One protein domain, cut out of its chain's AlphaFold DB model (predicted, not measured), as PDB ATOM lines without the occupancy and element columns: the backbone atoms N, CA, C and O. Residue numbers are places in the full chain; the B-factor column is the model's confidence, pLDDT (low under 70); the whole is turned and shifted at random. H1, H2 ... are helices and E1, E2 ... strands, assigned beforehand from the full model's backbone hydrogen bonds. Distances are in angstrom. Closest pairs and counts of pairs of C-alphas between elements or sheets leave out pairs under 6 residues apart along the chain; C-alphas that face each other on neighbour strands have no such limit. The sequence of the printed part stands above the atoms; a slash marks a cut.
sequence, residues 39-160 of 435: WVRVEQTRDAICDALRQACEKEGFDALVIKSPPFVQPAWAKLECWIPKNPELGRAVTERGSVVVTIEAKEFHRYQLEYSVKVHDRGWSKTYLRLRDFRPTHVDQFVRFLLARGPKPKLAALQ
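What this domain is: This is residues 39 to 160 of the 435 residues of an uncharacterized protein of Gemmatimonadetes bacterium (UniProt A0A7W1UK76). Picture one long, twisted sheet of five strands with two helices, H1 and H2, over one face and the opposite face bare of named helices. H1 runs along the sheet over E2 and, only just, E1; H2 is over E3, and the link of the long hairpin of E2 and E3, with Glu 89, lies at one end of the longest axis, with Phe 109, in the link from E3 to E4, at the other. The printed part has 122 residues, with two named helices and five named strands in the order H1, E1, E2, E3, E4, E5, H2. The sheet's order is E1, E2, E3, E4, E5, antiparallel throughout, and the class is mixed, helices and strands. The whole is compact, with a radius of gyration of the C-alphas of 14.8 A, yet elongated in outline, spanning 55 by 30 by 23 A.

Where its parts are: Find C-alpha 39 at (20.219, 23.122, -4.981); from there H1, residues 39 to 59, runs 29.9 A. Next come E1, residues 65 to 68, and E2, residues 76 to 85, 30.5 A long. Look for C-alpha 95 at (54.066, 38.623, -2.468), where E3, residues 95 to 106, begins its 36.1 A. E4 is residues 114 to 122, 25.8 A, and E5 is residues 125 to 132, 20.5 A. H2, residues 137 to 147, runs 15.3 A and ends at C-alpha 147, at (48.641, 27.679, 0.144).

How they stand to each other: Begin with the sheet, a meander, each strand the antiparallel neighbour of the one before; E1 and E2, E2 and E3, E3 and E4, and E4 and E5 are hairpins. Within hydrogen-bond range you will find N 67 and O 79 at 2.8 A between E1 and E2, N 80 and O 100 at 2.9 A between E2 and E3, N 101 and O 119 at 2.8 A between E3 and E4, and N 120 and O 127 at 2.8 A between E4 and E5. The edge strands E1 and E5 are apart. H1 is on the sheet at a height of 7.9 A, along the strands, at 1 degrees to E2 on the local plane; their closest C-alphas, of Cys 50 and Ala 78, are 5.6 A apart. It lies over E2 and only just over E1, on which 3 of its C-alphas fall. H2 is on the same face of the sheet as H1, at a height over the sheet of 10.0 A; it lies over E3 and runs along the strands, at 18 degrees to E3 on the local plane, and the closest C-alphas of H2 and E3, those of Leu 147 and Gly 98, are 5.6 A apart. With its residues 49 to 57 alone, H1 touches H2, the same way at a steep tilt of 50 degrees; the closest C-alphas, of Ala 56 and Asp 141, are 5.5 A apart. In H1 and H2 every O i to N i+4 pair is within hydrogen-bond range.

The domain as a whole: The two C-alphas farthest apart, of Glu 89 and Phe 109, are 55.1 A apart. The printed part has no cut and no long link; residues 148 to 160 hold no named element. The mean pLDDT of the printed part of this model is 95.2, and no printed residue is under 70.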
ATOM      1  N   TRP A  39      19.596  21.812  -4.827       93.19
ATOM      2  CA  TRP A  39      20.219  23.122  -4.981       93.19
ATOM      3  C   TRP A  39      20.303  23.896  -3.670       93.19
ATOM      4  O   TRP A  39      21.330  24.513  -3.410       93.19
ATOM      5  N   VAL A  40      19.297  23.778  -2.801       92.88
ATOM      6  CA  VAL A  40      19.358  24.358  -1.449       92.88
ATOM      7  C   VAL A  40      20.520  23.737  -0.673       92.88
ATOM      8  O   VAL A  40      21.316  24.438  -0.053       92.88
ATOM      9  N   ARG A  41      20.708  22.420  -0.802       95.06
ATOM     10  CA  ARG A  41      21.868  21.734  -0.218       95.06
ATOM     11  C   ARG A  41      23.199  22.149  -0.843       95.06
ATOM     12  O   ARG A  41      24.198  22.210  -0.129       95.06
ATOM     13  N   VAL A  42      23.246  22.406  -2.152       96.00
ATOM     14  CA  VAL A  42      24.445  22.937  -2.828       96.00
ATOM     15  C   VAL A  42      24.837  24.288  -2.228       96.00
ATOM     16  O   VAL A  42      26.012  24.494  -1.933       96.00
ATOM     17  N   GLU A  43      23.873  25.178  -2.001       95.12
ATOM     18  CA  GLU A  43      24.112  26.496  -1.402       95.12
ATOM     19  C   GLU A  43      24.568  26.398   0.052       95.12
ATOM     20  O   GLU A  43      25.587  26.984   0.408       95.12
ATOM     21  N   GLN A  44      23.898  25.576   0.863       95.94
ATOM     22  CA  GLN A  44      24.327  25.295   2.238       95.94
ATOM     23  C   GLN A  44      25.756  24.736   2.275       95.94
ATOM     24  O   GLN A  44      26.568  25.130   3.107       95.94
ATOM     25  N   THR A  45      26.095  23.850   1.333       97.50
ATOM     26  CA  THR A  45      27.446  23.285   1.216       97.50
ATOM     27  C   THR A  45      28.469  24.344   0.795       97.50
ATOM     28  O   THR A  45      29.578  24.359   1.322       97.50
ATOM     29  N   ARG A  46      28.122  25.242  -0.138       97.62
ATOM     30  CA  ARG A  46      28.964  26.384  -0.535       97.62
ATOM     31  C   ARG A  46      29.262  27.273   0.665       97.62
ATOM     32  O   ARG A  46      30.413  27.651   0.866       97.62
ATOM     33  N   ASP A  47      28.230  27.597   1.435       97.06
ATOM     34  CA  ASP A  47      28.333  28.469   2.599       97.06
ATOM     35  C   ASP A  47      29.208  27.825   3.674       97.06
ATOM     36  O   ASP A  47      30.190  28.431   4.091       97.06
ATOM     37  N   ALA A  48      28.983  26.544   3.977       97.81
ATOM     38  CA  ALA A  48      29.820  25.786   4.901       97.81
ATOM     39  C   ALA A  48      31.296  25.701   4.461       97.81
ATOM     40  O   ALA A  48      32.194  25.782   5.294       97.81
ATOM     41  N   ILE A  49      31.577  25.551   3.159       98.31
ATOM     42  CA  ILE A  49      32.957  25.566   2.640       98.31
ATOM     43  C   ILE A  49      33.577  26.960   2.774       98.31
ATOM     44  O   ILE A  49      34.754  27.069   3.110       98.31
ATOM     45  N   CYS A  50      32.809  28.017   2.506       97.19
ATOM     46  CA  CYS A  50      33.254  29.399   2.670       97.19
ATOM     47  C   CYS A  50      33.619  29.690   4.134       97.19
ATOM     48  O   CYS A  50      34.706  30.195   4.401       97.19
ATOM     49  N   ASP A  51      32.772  29.287   5.077       97.25
ATOM     50  CA  ASP A  51      33.022  29.490   6.505       97.25
ATOM     51  C   ASP A  51      34.194  28.634   7.003       97.25
ATOM     52  O   ASP A  51      35.052  29.129   7.729       97.25
ATOM     53  N   ALA A  52      34.319  27.390   6.526       98.25
ATOM     54  CA  ALA A  52      35.476  26.548   6.827       98.25
ATOM     55  C   ALA A  52      36.792  27.142   6.296       98.25
ATOM     56  O   ALA A  52      37.819  27.030   6.959       98.25
ATOM     57  N   LEU A  53      36.783  27.780   5.117       98.19
ATOM     58  CA  LEU A  53      37.966  28.458   4.574       98.19
ATOM     59  C   LEU A  53      38.380  29.636   5.467       98.19
ATOM     60  O   LEU A  53      39.565  29.768   5.758       98.19
ATOM     61  N   ARG A  54      37.418  30.446   5.934       97.12
ATOM     62  CA  ARG A  54      37.675  31.560   6.866       97.12
ATOM     63  C   ARG A  54      38.265  31.066   8.185       97.12
ATOM     64  O   ARG A  54      39.362  31.476   8.546       97.12
ATOM     65  N   GLN A  55      37.596  30.112   8.831       97.88
ATOM     66  CA  GLN A  55      38.040  29.540  10.107       97.88
ATOM     67  C   GLN A  55      39.435  28.908  10.005       97.88
ATOM     68  O   GLN A  55      40.255  29.042  10.911       97.88
ATOM     69  N   ALA A  56      39.731  28.227   8.895       98.06
ATOM     70  CA  ALA A  56      41.047  27.645   8.661       98.06
ATOM     71  C   ALA A  56      42.139  28.716   8.486       98.06
ATOM     72  O   ALA A  56      43.253  28.527   8.971       98.06
ATOM     73  N   CYS A  57      41.840  29.840   7.827       97.06
ATOM     74  CA  CYS A  57      42.766  30.971   7.714       97.06
ATOM     75  C   CYS A  57      43.008  31.651   9.069       97.06
ATOM     76  O   CYS A  57      44.165  31.842   9.449       97.06
ATOM     77  N   GLU A  58      41.944  31.915   9.833       96.62
ATOM     78  CA  GLU A  58      42.015  32.490  11.185       96.62
ATOM     79  C   GLU A  58      42.843  31.615  12.132       96.62
ATOM     80  O   GLU A  58      43.717  32.110  12.841       96.62
ATOM     81  N   LYS A  59      42.641  30.294  12.090       97.31
ATOM     82  CA  LYS A  59      43.415  29.321  12.876       97.31
ATOM     83  C   LYS A  59      44.909  29.346  12.554       97.31
ATOM     84  O   LYS A  59      45.731  29.081  13.426       97.31
ATOM     85  N   GLU A  60      45.266  29.637  11.307       97.12
ATOM     86  CA  GLU A  60      46.657  29.805  10.887       97.12
ATOM     87  C   GLU A  60      47.172  31.240  11.131       97.12
ATOM     88  O   GLU A  60      48.345  31.520  10.883       97.12
ATOM     89  N   GLY A  61      46.343  32.143  11.661       95.69
ATOM     90  CA  GLY A  61      46.715  33.523  11.966       95.69
ATOM     91  C   GLY A  61      46.865  34.402  10.726       95.69
ATOM     92  O   GLY A  61      47.686  35.317  10.729       95.69
ATOM     93  N   PHE A  62      46.121  34.112   9.655       93.56
ATOM     94  CA  PHE A  62      46.112  34.924   8.440       93.56
ATOM     95  C   PHE A  62      44.721  35.461   8.143       93.56
ATOM     96  O   PHE A  62      43.738  34.725   8.183       93.56
ATOM     97  N   ASP A  63      44.677  36.725   7.738       92.00
ATOM     98  CA  ASP A  63      43.513  37.313   7.091       92.00
ATOM     99  C   ASP A  63      43.641  37.120   5.574       92.00
ATOM    100  O   ASP A  63      44.595  37.592   4.945       92.00
ATOM    101  N   ALA A  64      42.730  36.345   4.991       92.44
ATOM    102  CA  ALA A  64      42.762  35.980   3.582       92.44
ATOM    103  C   ALA A  64      41.414  36.244   2.911       92.44
ATOM    104  O   ALA A  64      40.346  36.176   3.524       92.44
ATOM    105  N   LEU A  65      41.450  36.495   1.603       93.69
ATOM    106  CA  LEU A  65      40.253  36.805   0.840       93.69
ATOM    107  C   LEU A  65      39.430  35.542   0.614       93.69
ATOM    108  O   LEU A  65      39.741  34.746  -0.269       93.69
ATOM    109  N   VAL A  66      38.337  35.394   1.357       95.06
ATOM    110  CA  VAL A  66      37.392  34.288   1.166       95.06
ATOM    111  C   VAL A  66      36.075  34.821   0.611       95.06
ATOM    112  O   VAL A  66      35.416  35.659   1.226       95.06
ATOM    113  N   ILE A  67      35.676  34.341  -0.561       94.25
ATOM    114  CA  ILE A  67      34.489  34.786  -1.300       94.25
ATOM    115  C   ILE A  67      33.687  33.593  -1.813       94.25
ATOM    116  O   ILE A  67      34.202  32.485  -1.959       94.25
ATOM    117  N   LYS A  68      32.410  33.817  -2.106       95.25
ATOM    118  CA  LYS A  68      31.499  32.791  -2.618       95.25
ATOM    119  C   LYS A  68      30.598  33.347  -3.711       95.25
ATOM    120  O   LYS A  68      30.415  34.560  -3.813       95.25
ATOM    121  N   SER A  69      30.049  32.452  -4.527       94.25
ATOM    122  CA  SER A  69      29.055  32.808  -5.534       94.25
ATOM    123  C   SER A  69      27.763  33.310  -4.873       94.25
ATOM    124  O   SER A  69      27.391  32.779  -3.820       94.25
ATOM    125  N   PRO A  70      27.031  34.256  -5.488       90.94
ATOM    126  CA  PRO A  70      25.695  34.636  -5.033       90.94
ATOM    127  C   PRO A  70      24.712  33.447  -4.999       90.94
ATOM    128  O   PRO A  70      24.969  32.414  -5.636       90.94
ATOM    129  N   PRO A  71      23.585  33.555  -4.269       90.25
ATOM    130  CA  PRO A  71      22.495  32.579  -4.330       90.25
ATOM    131  C   PRO A  71      21.983  32.378  -5.762       90.25
ATOM    132  O   PRO A  71      21.938  33.321  -6.551       90.25
ATOM    133  N   PHE A  72      21.584  31.149  -6.086       87.56
ATOM    134  CA  PHE A  72      21.040  30.723  -7.378       87.56
ATOM    135  C   PHE A  72      21.968  30.942  -8.589       87.56
ATOM    136  O   PHE A  72      21.515  30.951  -9.733       87.56
ATOM    137  N   VAL A  73      23.279  31.082  -8.364       89.88
ATOM    138  CA  VAL A  73      24.297  31.066  -9.428       89.88
ATOM    139  C   VAL A  73      24.792  29.639  -9.647       89.88
ATOM    140  O   VAL A  73      25.196  28.963  -8.698       89.88
ATOM    141  N   GLN A  74      24.789  29.184 -10.904       88.12
ATOM    142  CA  GLN A  74      25.236  27.844 -11.280       88.12
ATOM    143  C   GLN A  74      26.507  27.889 -12.155       88.12
ATOM    144  O   GLN A  74      26.513  28.564 -13.180       88.12
ATOM    145  N   PRO A  75      27.549  27.099 -11.831       93.94
ATOM    146  CA  PRO A  75      27.681  26.276 -10.628       93.94
ATOM    147  C   PRO A  75      27.956  27.129  -9.380       93.94
ATOM    148  O   PRO A  75      28.566  28.194  -9.472       93.94
ATOM    149  N   ALA A  76      27.557  26.634  -8.208       95.81
ATOM    150  CA  ALA A  76      27.909  27.281  -6.949       95.81
ATOM    151  C   ALA A  76      29.405  27.102  -6.673       95.81
ATOM    152  O   ALA A  76      29.977  26.042  -6.955       95.81
ATOM    153  N   TRP A  77      30.051  28.120  -6.110       97.69
ATOM    154  CA  TRP A  77      31.476  28.050  -5.801       97.69
ATOM    155  C   TRP A  77      31.862  28.862  -4.566       97.69
ATOM    156  O   TRP A  77      31.207  29.841  -4.213       97.69
ATOM    157  N   ALA A  78      32.953  28.448  -3.928       97.81
ATOM    158  CA  ALA A  78      33.666  29.193  -2.896       97.81
ATOM    159  C   ALA A  78      35.135  29.326  -3.313       97.81
ATOM    160  O   ALA A  78      35.697  28.417  -3.930       97.81
ATOM    161  N   LYS A  79      35.754  30.465  -3.023       96.88
ATOM    162  CA  LYS A  79      37.118  30.788  -3.433       96.88
ATOM    163  C   LYS A  79      37.869  31.448  -2.291       96.88
ATOM    164  O   LYS A  79      37.334  32.313  -1.607       96.88
ATOM    165  N   LEU A  80      39.115  31.037  -2.132       97.44
ATOM    166  CA  LEU A  80      40.098  31.647  -1.254       97.44
ATOM    167  C   LEU A  80      41.239  32.186  -2.114       97.44
ATOM    168  O   LEU A  80      41.716  31.486  -3.010       97.44
ATOM    169  N   GLU A  81      41.689  33.398  -1.820       95.81
ATOM    170  CA  GLU A  81      42.926  33.979  -2.332       95.81
ATOM    171  C   GLU A  81      43.778  34.500  -1.174       95.81
ATOM    172  O   GLU A  81      43.269  35.108  -0.234       95.81
ATOM    173  N   CYS A  82      45.084  34.271  -1.247       95.00
ATOM    174  CA  CYS A  82      46.034  34.718  -0.234       95.00
ATOM    175  C   CYS A  82      47.311  35.240  -0.891       95.00
ATOM    176  O   CYS A  82      47.830  34.634  -1.835       95.00
ATOM    177  N   TRP A  83      47.807  36.377  -0.404       93.94
ATOM    178  CA  TRP A  83      49.037  37.015  -0.875       93.94
ATOM    179  C   TRP A  83      50.004  37.109   0.304       93.94
ATOM    180  O   TRP A  83      49.811  37.915   1.212       93.94
ATOM    181  N   ILE A  84      51.020  36.253   0.315       92.56
ATOM    182  CA  ILE A  84      51.926  36.085   1.451       92.56
ATOM    183  C   ILE A  84      53.167  36.948   1.211       92.56
ATOM    184  O   ILE A  84      53.844  36.740   0.201       92.56
ATOM    185  N   PRO A  85      53.489  37.915   2.084       92.19
ATOM    186  CA  PRO A  85      54.704  38.709   1.943       92.19
ATOM    187  C   PRO A  85      55.934  37.817   2.144       92.19
ATOM    188  O   PRO A  85      56.039  37.112   3.146       92.19
ATOM    189  N   LYS A  86      56.867  37.822   1.183       90.44
ATOM    190  CA  LYS A  86      58.069  36.969   1.243       90.44
ATOM    191  C   LYS A  86      59.163  37.561   2.131       90.44
ATOM    192  O   LYS A  86      59.914  36.824   2.762       90.44
ATOM    193  N   ASN A  87      59.262  38.887   2.147       87.94
ATOM    194  CA  ASN A  87      60.192  39.625   2.988       87.94
ATOM    195  C   ASN A  87      59.379  40.584   3.877       87.94
ATOM    196  O   ASN A  87      58.692  41.445   3.322       87.94
ATOM    197  N   PRO A  88      59.455  40.464   5.216       86.69
ATOM    198  CA  PRO A  88      58.823  41.407   6.136       86.69
ATOM    199  C   PRO A  88      59.191  42.871   5.856       86.69
ATOM    200  O   PRO A  88      58.330  43.737   5.966       86.69
ATOM    201  N   GLU A  89      60.426  43.140   5.426       90.00
ATOM    202  CA  GLU A  89      60.934  44.490   5.146       90.00
ATOM    203  C   GLU A  89      60.323  45.100   3.878       90.00
ATOM    204  O   GLU A  89      60.028  46.290   3.833       90.00
ATOM    205  N   LEU A  90      60.091  44.280   2.844       88.06
ATOM    206  CA  LEU A  90      59.464  44.725   1.590       88.06
ATOM    207  C   LEU A  90      57.929  44.700   1.666       88.06
ATOM    208  O   LEU A  90      57.249  45.138   0.733       88.06
ATOM    209  N   GLY A  91      57.373  44.162   2.755       87.62
ATOM    210  CA  GLY A  91      55.941  44.067   2.996       87.62
ATOM    211  C   GLY A  91      55.175  43.501   1.797       87.62
ATOM    212  O   GLY A  91      55.482  42.429   1.273       87.62
ATOM    213  N   ARG A  92      54.157  44.239   1.339       87.81
ATOM    214  CA  ARG A  92      53.276  43.835   0.226       87.81
ATOM    215  C   ARG A  92      53.880  44.038  -1.171       87.81
ATOM    216  O   ARG A  92      53.259  43.609  -2.142       87.81
ATOM    217  N   ALA A  93      55.065  44.641  -1.298       91.50
ATOM    218  CA  ALA A  93      55.701  44.849  -2.602       91.50
ATOM    219  C   ALA A  93      56.136  43.526  -3.258       91.50
ATOM    220  O   ALA A  93      56.125  43.406  -4.482       91.50
ATOM    221  N   VAL A  94      56.469  42.510  -2.451       91.94
ATOM    222  CA  VAL A  94      56.870  41.180  -2.930       91.94
ATOM    223  C   VAL A  94      56.020  40.114  -2.248       91.94
ATOM    224  O   VAL A  94      56.258  39.741  -1.099       91.94
ATOM    225  N   THR A  95      55.025  39.609  -2.979       93.56
ATOM    226  CA  THR A  95      54.066  38.623  -2.468       93.56
ATOM    227  C   THR A  95      54.085  37.327  -3.263       93.56
ATOM    228  O   THR A  95      54.165  37.319  -4.491       93.56
ATOM    229  N   GLU A  96      53.949  36.213  -2.555       93.44
ATOM    230  CA  GLU A  96      53.612  34.921  -3.135       93.44
ATOM    231  C   GLU A  96      52.095  34.774  -3.164       93.44
ATOM    232  O   GLU A  96      51.420  34.927  -2.146       93.44
ATOM    233  N   ARG A  97      51.543  34.511  -4.349       94.75
ATOM    234  CA  ARG A  97      50.095  34.464  -4.553       94.75
ATOM    235  C   ARG A  97      49.615  33.025  -4.658       94.75
ATOM    236  O   ARG A  97      50.137  32.239  -5.454       94.75
ATOM    237  N   GLY A  98      48.584  32.723  -3.884       96.25
ATOM    238  CA  GLY A  98      47.885  31.450  -3.877       96.25
ATOM    239  C   GLY A  98      46.381  31.656  -4.021       96.25
ATOM    240  O   GLY A  98      45.826  32.653  -3.561       96.25
ATOM    241  N   SER A  99      45.704  30.718  -4.675       97.62
ATOM    242  CA  SER A  99      44.246  30.657  -4.676       97.62
ATOM    243  C   SER A  99      43.730  29.229  -4.769       97.62
ATOM    244  O   SER A  99      44.352  28.344  -5.364       97.62
ATOM    245  N   VAL A 100      42.549  29.006  -4.207       98.25
ATOM    246  CA  VAL A 100      41.777  27.782  -4.399       98.25
ATOM    247  C   VAL A 100      40.332  28.139  -4.703       98.25
ATOM    248  O   VAL A 100      39.735  28.970  -4.030       98.25
ATOM    249  N   VAL A 101      39.767  27.508  -5.730       98.50
ATOM    250  CA  VAL A 101      38.352  27.609  -6.095       98.50
ATOM    251  C   VAL A 101      37.736  26.227  -5.974       98.50
ATOM    252  O   VAL A 101      38.200  25.282  -6.615       98.50
ATOM    253  N   VAL A 102      36.687  26.117  -5.170       98.56
ATOM    254  CA  VAL A 102      35.886  24.909  -4.993       98.56
ATOM    255  C   VAL A 102      34.543  25.125  -5.676       98.56
ATOM    256  O   VAL A 102      33.740  25.939  -5.230       98.56
ATOM    257  N   THR A 103      34.298  24.402  -6.761       98.44
ATOM    258  CA  THR A 103      33.032  24.389  -7.501       98.44
ATOM    259  C   THR A 103      32.207  23.173  -7.093       98.44
ATOM    260  O   THR A 103      32.748  22.069  -7.007       98.44
ATOM    261  N   ILE A 104      30.906  23.359  -6.878       98.12
ATOM    262  CA  ILE A 104      29.963  22.321  -6.454       98.12
ATOM    263  C   ILE A 104      28.938  22.099  -7.567       98.12
ATOM    264  O   ILE A 104      28.258  23.029  -8.005       98.12
ATOM    265  N   GLU A 105      28.800  20.854  -8.013       96.19
ATOM    266  CA  GLU A 105      27.815  20.444  -9.011       96.19
ATOM    267  C   GLU A 105      26.786  19.483  -8.410       96.19
ATOM    268  O   GLU A 105      27.142  18.436  -7.864       96.19
ATOM    269  N   ALA A 106      25.499  19.791  -8.585       95.62
ATOM    270  CA  ALA A 106      24.421  18.856  -8.284       95.62
ATOM    271  C   ALA A 106      24.364  17.726  -9.328       95.62
ATOM    272  O   ALA A 106      24.355  17.962 -10.539       95.62
ATOM    273  N   LYS A 107      24.288  16.488  -8.846       95.81
ATOM    274  CA  LYS A 107      24.052  15.258  -9.612       95.81
ATOM    275  C   LYS A 107      22.888  14.504  -8.983       95.81
ATOM    276  O   LYS A 107      23.043  13.394  -8.468       95.81
ATOM    277  N   GLU A 108      21.711  15.119  -9.009       90.69
ATOM    278  CA  GLU A 108      20.489  14.495  -8.513       90.69
ATOM    279  C   GLU A 108      20.309  13.107  -9.158       90.69
ATOM    280  O   GLU A 108      20.708  12.877 -10.305       90.69
ATOM    281  N   PHE A 109      19.829  12.137  -8.382       95.06
ATOM    282  CA  PHE A 109      19.713  10.716  -8.755       95.06
ATOM    283  C   PHE A 109      21.008   9.901  -8.889       95.06
ATOM    284  O   PHE A 109      20.932   8.685  -9.102       95.06
ATOM    285  N   HIS A 110      22.189  10.499  -8.752       95.94
ATOM    286  CA  HIS A 110      23.444   9.747  -8.734       95.94
ATOM    287  C   HIS A 110      23.783   9.222  -7.334       95.94
ATOM    288  O   HIS A 110      23.244   9.685  -6.330       95.94
ATOM    289  N   ARG A 111      24.688   8.235  -7.259       95.75
ATOM    290  CA  ARG A 111      25.191   7.689  -5.984       95.75
ATOM    291  C   ARG A 111      25.767   8.785  -5.085       95.75
ATOM    292  O   ARG A 111      25.503   8.785  -3.889       95.75
ATOM    293  N   TYR A 112      26.557   9.682  -5.664       96.88
ATOM    294  CA  TYR A 112      27.035  10.896  -5.017       96.88
ATOM    295  C   TYR A 112      26.264  12.065  -5.619       96.88
ATOM    296  O   TYR A 112      26.412  12.361  -6.805       96.88
ATOM    297  N   GLN A 113      25.401  12.671  -4.807       96.44
ATOM    298  CA  GLN A 113      24.492  13.729  -5.249       96.44
ATOM    299  C   GLN A 113      25.191  15.076  -5.447       96.44
ATOM    300  O   GLN A 113      24.666  15.923  -6.160       96.44
ATOM    301  N   LEU A 114      26.358  15.262  -4.830       97.62
ATOM    302  CA  LEU A 114      27.223  16.420  -5.009       97.62
ATOM    303  C   LEU A 114      28.561  15.937  -5.569       97.62
ATOM    304  O   LEU A 114      29.151  14.988  -5.048       97.62
ATOM    305  N   GLU A 115      29.027  16.575  -6.636       97.56
ATOM    306  CA  GLU A 115      30.392  16.425  -7.137       97.56
ATOM    307  C   GLU A 115      31.141  17.744  -6.936       97.56
ATOM    308  O   GLU A 115      30.603  18.816  -7.210       97.56
ATOM    309  N   TYR A 116      32.394  17.665  -6.487       98.44
ATOM    310  CA  TYR A 116      33.237  18.845  -6.292       98.44
ATOM    311  C   TYR A 116      34.352  18.895  -7.332       98.44
ATOM    312  O   TYR A 116      34.950  17.870  -7.678       98.44
ATOM    313  N   SER A 117      34.677  20.099  -7.786       98.12
ATOM    314  CA  SER A 117      35.869  20.375  -8.581       98.12
ATOM    315  C   SER A 117      36.708  21.427  -7.870       98.12
ATOM    316  O   SER A 117      36.206  22.496  -7.548       98.12
ATOM    317  N   VAL A 118      37.980  21.128  -7.609       98.31
ATOM    318  CA  VAL A 118      38.881  22.022  -6.868       98.31
ATOM    319  C   VAL A 118      40.018  22.448  -7.778       98.31
ATOM    320  O   VAL A 118      40.825  21.612  -8.188       98.31
ATOM    321  N   LYS A 119      40.096  23.738  -8.096       98.12
ATOM    322  CA  LYS A 119      41.205  24.328  -8.846       98.12
ATOM    323  C   LYS A 119      42.110  25.072  -7.878       98.12
ATOM    324  O   LYS A 119      41.656  25.986  -7.204       98.12
ATOM    325  N   VAL A 120      43.376  24.681  -7.826       97.75
ATOM    326  CA  VAL A 120      44.408  25.334  -7.017       97.75
ATOM    327  C   VAL A 120      45.383  26.037  -7.937       97.75
ATOM    328  O   VAL A 120      45.803  25.461  -8.945       97.75
ATOM    329  N   HIS A 121      45.758  27.249  -7.564       97.12
ATOM    330  CA  HIS A 121      46.888  27.972  -8.114       97.12
ATOM    331  C   HIS A 121      47.826  28.344  -6.967       97.12
ATOM    332  O   HIS A 121      47.380  28.909  -5.978       97.12
ATOM    333  N   ASP A 122      49.100  28.006  -7.089       94.94
ATOM    334  CA  ASP A 122      50.111  28.255  -6.064       94.94
ATOM    335  C   ASP A 122      51.434  28.580  -6.756       94.94
ATOM    336  O   ASP A 122      51.942  27.747  -7.507       94.94
ATOM    337  N   ARG A 123      51.967  29.793  -6.556       88.81
ATOM    338  CA  ARG A 123      53.316  30.197  -7.009       88.81
ATOM    339  C   ARG A 123      53.616  29.857  -8.484       88.81
ATOM    340  O   ARG A 123      54.652  29.288  -8.813       88.81
ATOM    341  N   GLY A 124      52.680  30.167  -9.387       88.38
ATOM    342  CA  GLY A 124      52.811  29.900 -10.831       88.38
ATOM    343  C   GLY A 124      52.440  28.473 -11.257       88.38
ATOM    344  O   GLY A 124      52.213  28.215 -12.438       88.38
ATOM    345  N   TRP A 125      52.279  27.550 -10.312       92.88
ATOM    346  CA  TRP A 125      51.772  26.209 -10.561       92.88
ATOM    347  C   TRP A 125      50.240  26.170 -10.465       92.88
ATOM    348  O   TRP A 125      49.620  26.914  -9.706       92.88
ATOM    349  N   SER A 126      49.587  25.299 -11.238       95.62
ATOM    350  CA  SER A 126      48.146  25.067 -11.103       95.62
ATOM    351  C   SER A 126      47.781  23.593 -11.214       95.62
ATOM    352  O   SER A 126      48.424  22.818 -11.924       95.62
ATOM    353  N   LYS A 127      46.725  23.187 -10.505       96.50
ATOM    354  CA  LYS A 127      46.160  21.838 -10.602       96.50
ATOM    355  C   LYS A 127      44.670  21.847 -10.377       96.50
ATOM    356  O   LYS A 127      44.165  22.507  -9.476       96.50
ATOM    357  N   THR A 128      43.991  21.020 -11.160       97.00
ATOM    358  CA  THR A 128      42.551  20.821 -11.046       97.00
ATOM    359  C   THR A 128      42.255  19.395 -10.599       97.00
ATOM    360  O   THR A 128      42.673  18.420 -11.227       97.00
ATOM    361  N   TYR A 129      41.520  19.267  -9.503       96.94
ATOM    362  CA  TYR A 129      40.954  18.022  -9.012       96.94
ATOM    363  C   TYR A 129      39.495  17.953  -9.449       96.94
ATOM    364  O   TYR A 129      38.645  18.611  -8.863       96.94
ATOM    365  N   LEU A 130      39.208  17.172 -10.486       96.69
ATOM    366  CA  LEU A 130      37.850  17.019 -11.011       96.69
ATOM    367  C   LEU A 130      37.091  15.884 -10.316       96.69
ATOM    368  O   LEU A 130      37.693  14.861  -9.967       96.69
ATOM    369  N   ARG A 131      35.765  16.047 -10.226       96.38
ATOM    370  CA  ARG A 131      34.789  15.015  -9.836       96.38
ATOM    371  C   ARG A 131      35.127  14.326  -8.516       96.38
ATOM    372  O   ARG A 131      35.247  13.103  -8.448       96.38
ATOM    373  N   LEU A 132      35.335  15.096  -7.462       98.06
ATOM    374  CA  LEU A 132      35.509  14.555  -6.121       98.06
ATOM    375  C   LEU A 132      34.148  14.150  -5.559       98.06
ATOM    376  O   LEU A 132      33.170  14.876  -5.718       98.06
ATOM    377  N   ARG A 133      34.099  12.991  -4.901       97.19
ATOM    378  CA  ARG A 133      32.872  12.448  -4.297       97.19
ATOM    379  C   ARG A 133      32.492  13.073  -2.953       97.19
ATOM    380  O   ARG A 133      31.393  12.834  -2.473       97.19
ATOM    381  N   ASP A 134      33.442  13.753  -2.317       96.69
ATOM    382  CA  ASP A 134      33.329  14.309  -0.969       96.69
ATOM    383  C   ASP A 134      34.354  15.446  -0.805       96.69
ATOM    384  O   ASP A 134      35.439  15.386  -1.398       96.69
ATOM    385  N   PHE A 135      34.016  16.462  -0.011       97.06
ATOM    386  CA  PHE A 135      34.866  17.610   0.294       97.06
ATOM    387  C   PHE A 135      34.591  18.143   1.712       97.06
ATOM    388  O   PHE A 135      33.814  19.065   1.929       97.06
ATOM    389  N   ARG A 136      35.239  17.507   2.692       96.75
ATOM    390  CA  ARG A 136      35.147  17.810   4.131       96.75
ATOM    391  C   ARG A 136      35.995  19.012   4.588       96.75
ATOM    392  O   ARG A 136      37.007  19.290   3.938       96.75
ATOM    393  N   PRO A 137      35.695  19.605   5.764       96.69
ATOM    394  CA  PRO A 137      36.514  20.655   6.388       96.69
ATOM    395  C   PRO A 137      37.994  20.282   6.556       96.69
ATOM    396  O   PRO A 137      38.872  21.099   6.318       96.69
ATOM    397  N   THR A 138      38.310  19.012   6.821       97.00
ATOM    398  CA  THR A 138      39.708  18.548   6.910       97.00
ATOM    399  C   THR A 138      40.496  18.737   5.612       97.00
ATOM    400  O   THR A 138      41.715  18.873   5.642       97.00
ATOM    401  N   HIS A 139      39.834  18.714   4.451       97.75
ATOM    402  CA  HIS A 139      40.496  19.012   3.182       97.75
ATOM    403  C   HIS A 139      40.703  20.512   3.010       97.75
ATOM    404  O   HIS A 139      41.729  20.905   2.464       97.75
ATOM    405  N   VAL A 140      39.762  21.330   3.491       97.94
ATOM    406  CA  VAL A 140      39.890  22.791   3.518       97.94
ATOM    407  C   VAL A 140      41.146  23.186   4.294       97.94
ATOM    408  O   VAL A 140      42.005  23.852   3.719       97.94
ATOM    409  N   ASP A 141      41.332  22.649   5.502       97.75
ATOM    410  CA  ASP A 141      42.543  22.855   6.311       97.75
ATOM    411  C   ASP A 141      43.826  22.495   5.542       97.75
ATOM    412  O   ASP A 141      44.815  23.226   5.577       97.75
ATOM    413  N   GLN A 142      43.820  21.373   4.811       97.44
ATOM    414  CA  GLN A 142      44.972  20.958   4.003       97.44
ATOM    415  C   GLN A 142      45.271  21.942   2.867       97.44
ATOM    416  O   GLN A 142      46.442  22.207   2.605       97.44
ATOM    417  N   PHE A 143      44.251  22.476   2.182       97.56
ATOM    418  CA  PHE A 143      44.466  23.487   1.142       97.56
ATOM    419  C   PHE A 143      44.968  24.798   1.725       97.56
ATOM    420  O   PHE A 143      45.908  25.356   1.171       97.56
ATOM    421  N   VAL A 144      44.389  25.261   2.833       97.81
ATOM    422  CA  VAL A 144      44.806  26.506   3.489       97.81
ATOM    423  C   VAL A 144      46.262  26.406   3.932       97.81
ATOM    424  O   VAL A 144      47.081  27.222   3.525       97.81
ATOM    425  N   ARG A 145      46.637  25.341   4.650       97.44
ATOM    426  CA  ARG A 145      48.034  25.114   5.057       97.44
ATOM    427  C   ARG A 145      48.988  24.988   3.878       97.44
ATOM    428  O   ARG A 145      50.105  25.487   3.952       97.44
ATOM    429  N   PHE A 146      48.573  24.314   2.807       96.62
ATOM    430  CA  PHE A 146      49.385  24.187   1.599       96.62
ATOM    431  C   PHE A 146      49.614  25.544   0.923       96.62
ATOM    432  O   PHE A 146      50.756  25.874   0.625       96.62
ATOM    433  N   LEU A 147      48.555  26.340   0.735       96.38
ATOM    434  CA  LEU A 147      48.641  27.679   0.144       96.38
ATOM    435  C   LEU A 147      49.472  28.637   1.002       96.38
ATOM    436  O   LEU A 147      50.190  29.469   0.464       96.38
ATOM    437  N   LEU A 148      49.419  28.479   2.326       95.31
ATOM    438  CA  LEU A 148      50.225  29.231   3.289       95.31
ATOM    439  C   LEU A 148      51.647  28.677   3.469       95.31
ATOM    440  O   LEU A 148      52.376  29.136   4.342       95.31
ATOM    441  N   ALA A 149      52.041  27.671   2.680       93.12
ATOM    442  CA  ALA A 149      53.333  26.987   2.756       93.12
ATOM    443  C   ALA A 149      53.684  26.395   4.137       93.12
ATOM    444  O   ALA A 149      54.850  26.155   4.443       93.12
ATOM    445  N   ARG A 150      52.666  26.109   4.953       94.00
ATOM    446  CA  ARG A 150      52.773  25.479   6.281       94.00
ATOM    447  C   ARG A 150      52.439  23.992   6.278       94.00
ATOM    448  O   ARG A 150      52.475  23.340   7.319       94.00
ATOM    449  N   GLY A 151      52.067  23.438   5.127       93.94
ATOM    450  CA  GLY A 151      51.634  22.053   5.024       93.94
ATOM    451  C   GLY A 151      51.987  21.394   3.697       93.94
ATOM    452  O   GLY A 151      52.303  22.064   2.712       93.94
ATOM    453  N   PRO A 152      51.924  20.054   3.654       95.62
ATOM    454  CA  PRO A 152      52.191  19.307   2.442       95.62
ATOM    455  C   PRO A 152      51.070  19.490   1.418       95.62
ATOM    456  O   PRO A 152      49.929  19.826   1.735       95.62
ATOM    457  N   LYS A 153      51.385  19.158   0.166       94.75
ATOM    458  CA  LYS A 153      50.417  19.142  -0.930       94.75
ATOM    459  C   LYS A 153      49.220  18.227  -0.620       94.75
ATOM    460  O   LYS A 153      49.431  17.042  -0.333       94.75
ATOM    461  N   PRO A 154      47.971  18.706  -0.775       95.31
ATOM    462  CA  PRO A 154      46.780  17.919  -0.475       95.31
ATOM    463  C   PRO A 154      46.650  16.716  -1.415       95.31
ATOM    464  O   PRO A 154      46.816  16.818  -2.639       95.31
ATOM    465  N   LYS A 155      46.326  15.550  -0.845       94.69
ATOM    466  CA  LYS A 155      46.221  14.268  -1.559       94.69
ATOM    467  C   LYS A 155      44.756  13.858  -1.738       94.69
ATOM    468  O   LYS A 155      44.245  13.013  -1.017       94.69
ATOM    469  N   LEU A 156      44.088  14.397  -2.759       95.69
ATOM    470  CA  LEU A 156      42.673  14.082  -3.039       95.69
ATOM    471  C   LEU A 156      42.441  12.940  -4.044       95.69
ATOM    472  O   LEU A 156      41.306  12.675  -4.439       95.69
ATOM    473  N   ALA A 157      43.493  12.256  -4.501       92.12
ATOM    474  CA  ALA A 157      43.381  11.260  -5.573       92.12
ATOM    475  C   ALA A 157      42.413  10.107  -5.238       92.12
ATOM    476  O   ALA A 157      41.728   9.616  -6.137       92.12
ATOM    477  N   ALA A 158      42.326   9.728  -3.957       94.25
ATOM    478  CA  ALA A 158      41.438   8.684  -3.445       94.25
ATOM    479  C   ALA A 158      39.949   9.087  -3.417       94.25
ATOM    480  O   ALA A 158      39.072   8.227  -3.339       94.25
ATOM    481  N   LEU A 159      39.644  10.386  -3.484       96.50
ATOM    482  CA  LEU A 159      38.273  10.907  -3.518       96.50
ATOM    483  C   LEU A 159      37.760  11.126  -4.942       96.50
ATOM    484  O   LEU A 159      36.564  11.337  -5.139       96.50
ATOM    485  N   GLN A 160      38.646  11.089  -5.936       96.81
ATOM    486  CA  GLN A 160      38.278  11.318  -7.324       96.81
ATOM    487  C   GLN A 160      37.453  10.163  -7.881       96.81
ATOM    488  O   GLN A 160      37.863   9.000  -7.862       96.81
TER     489      GLN A 160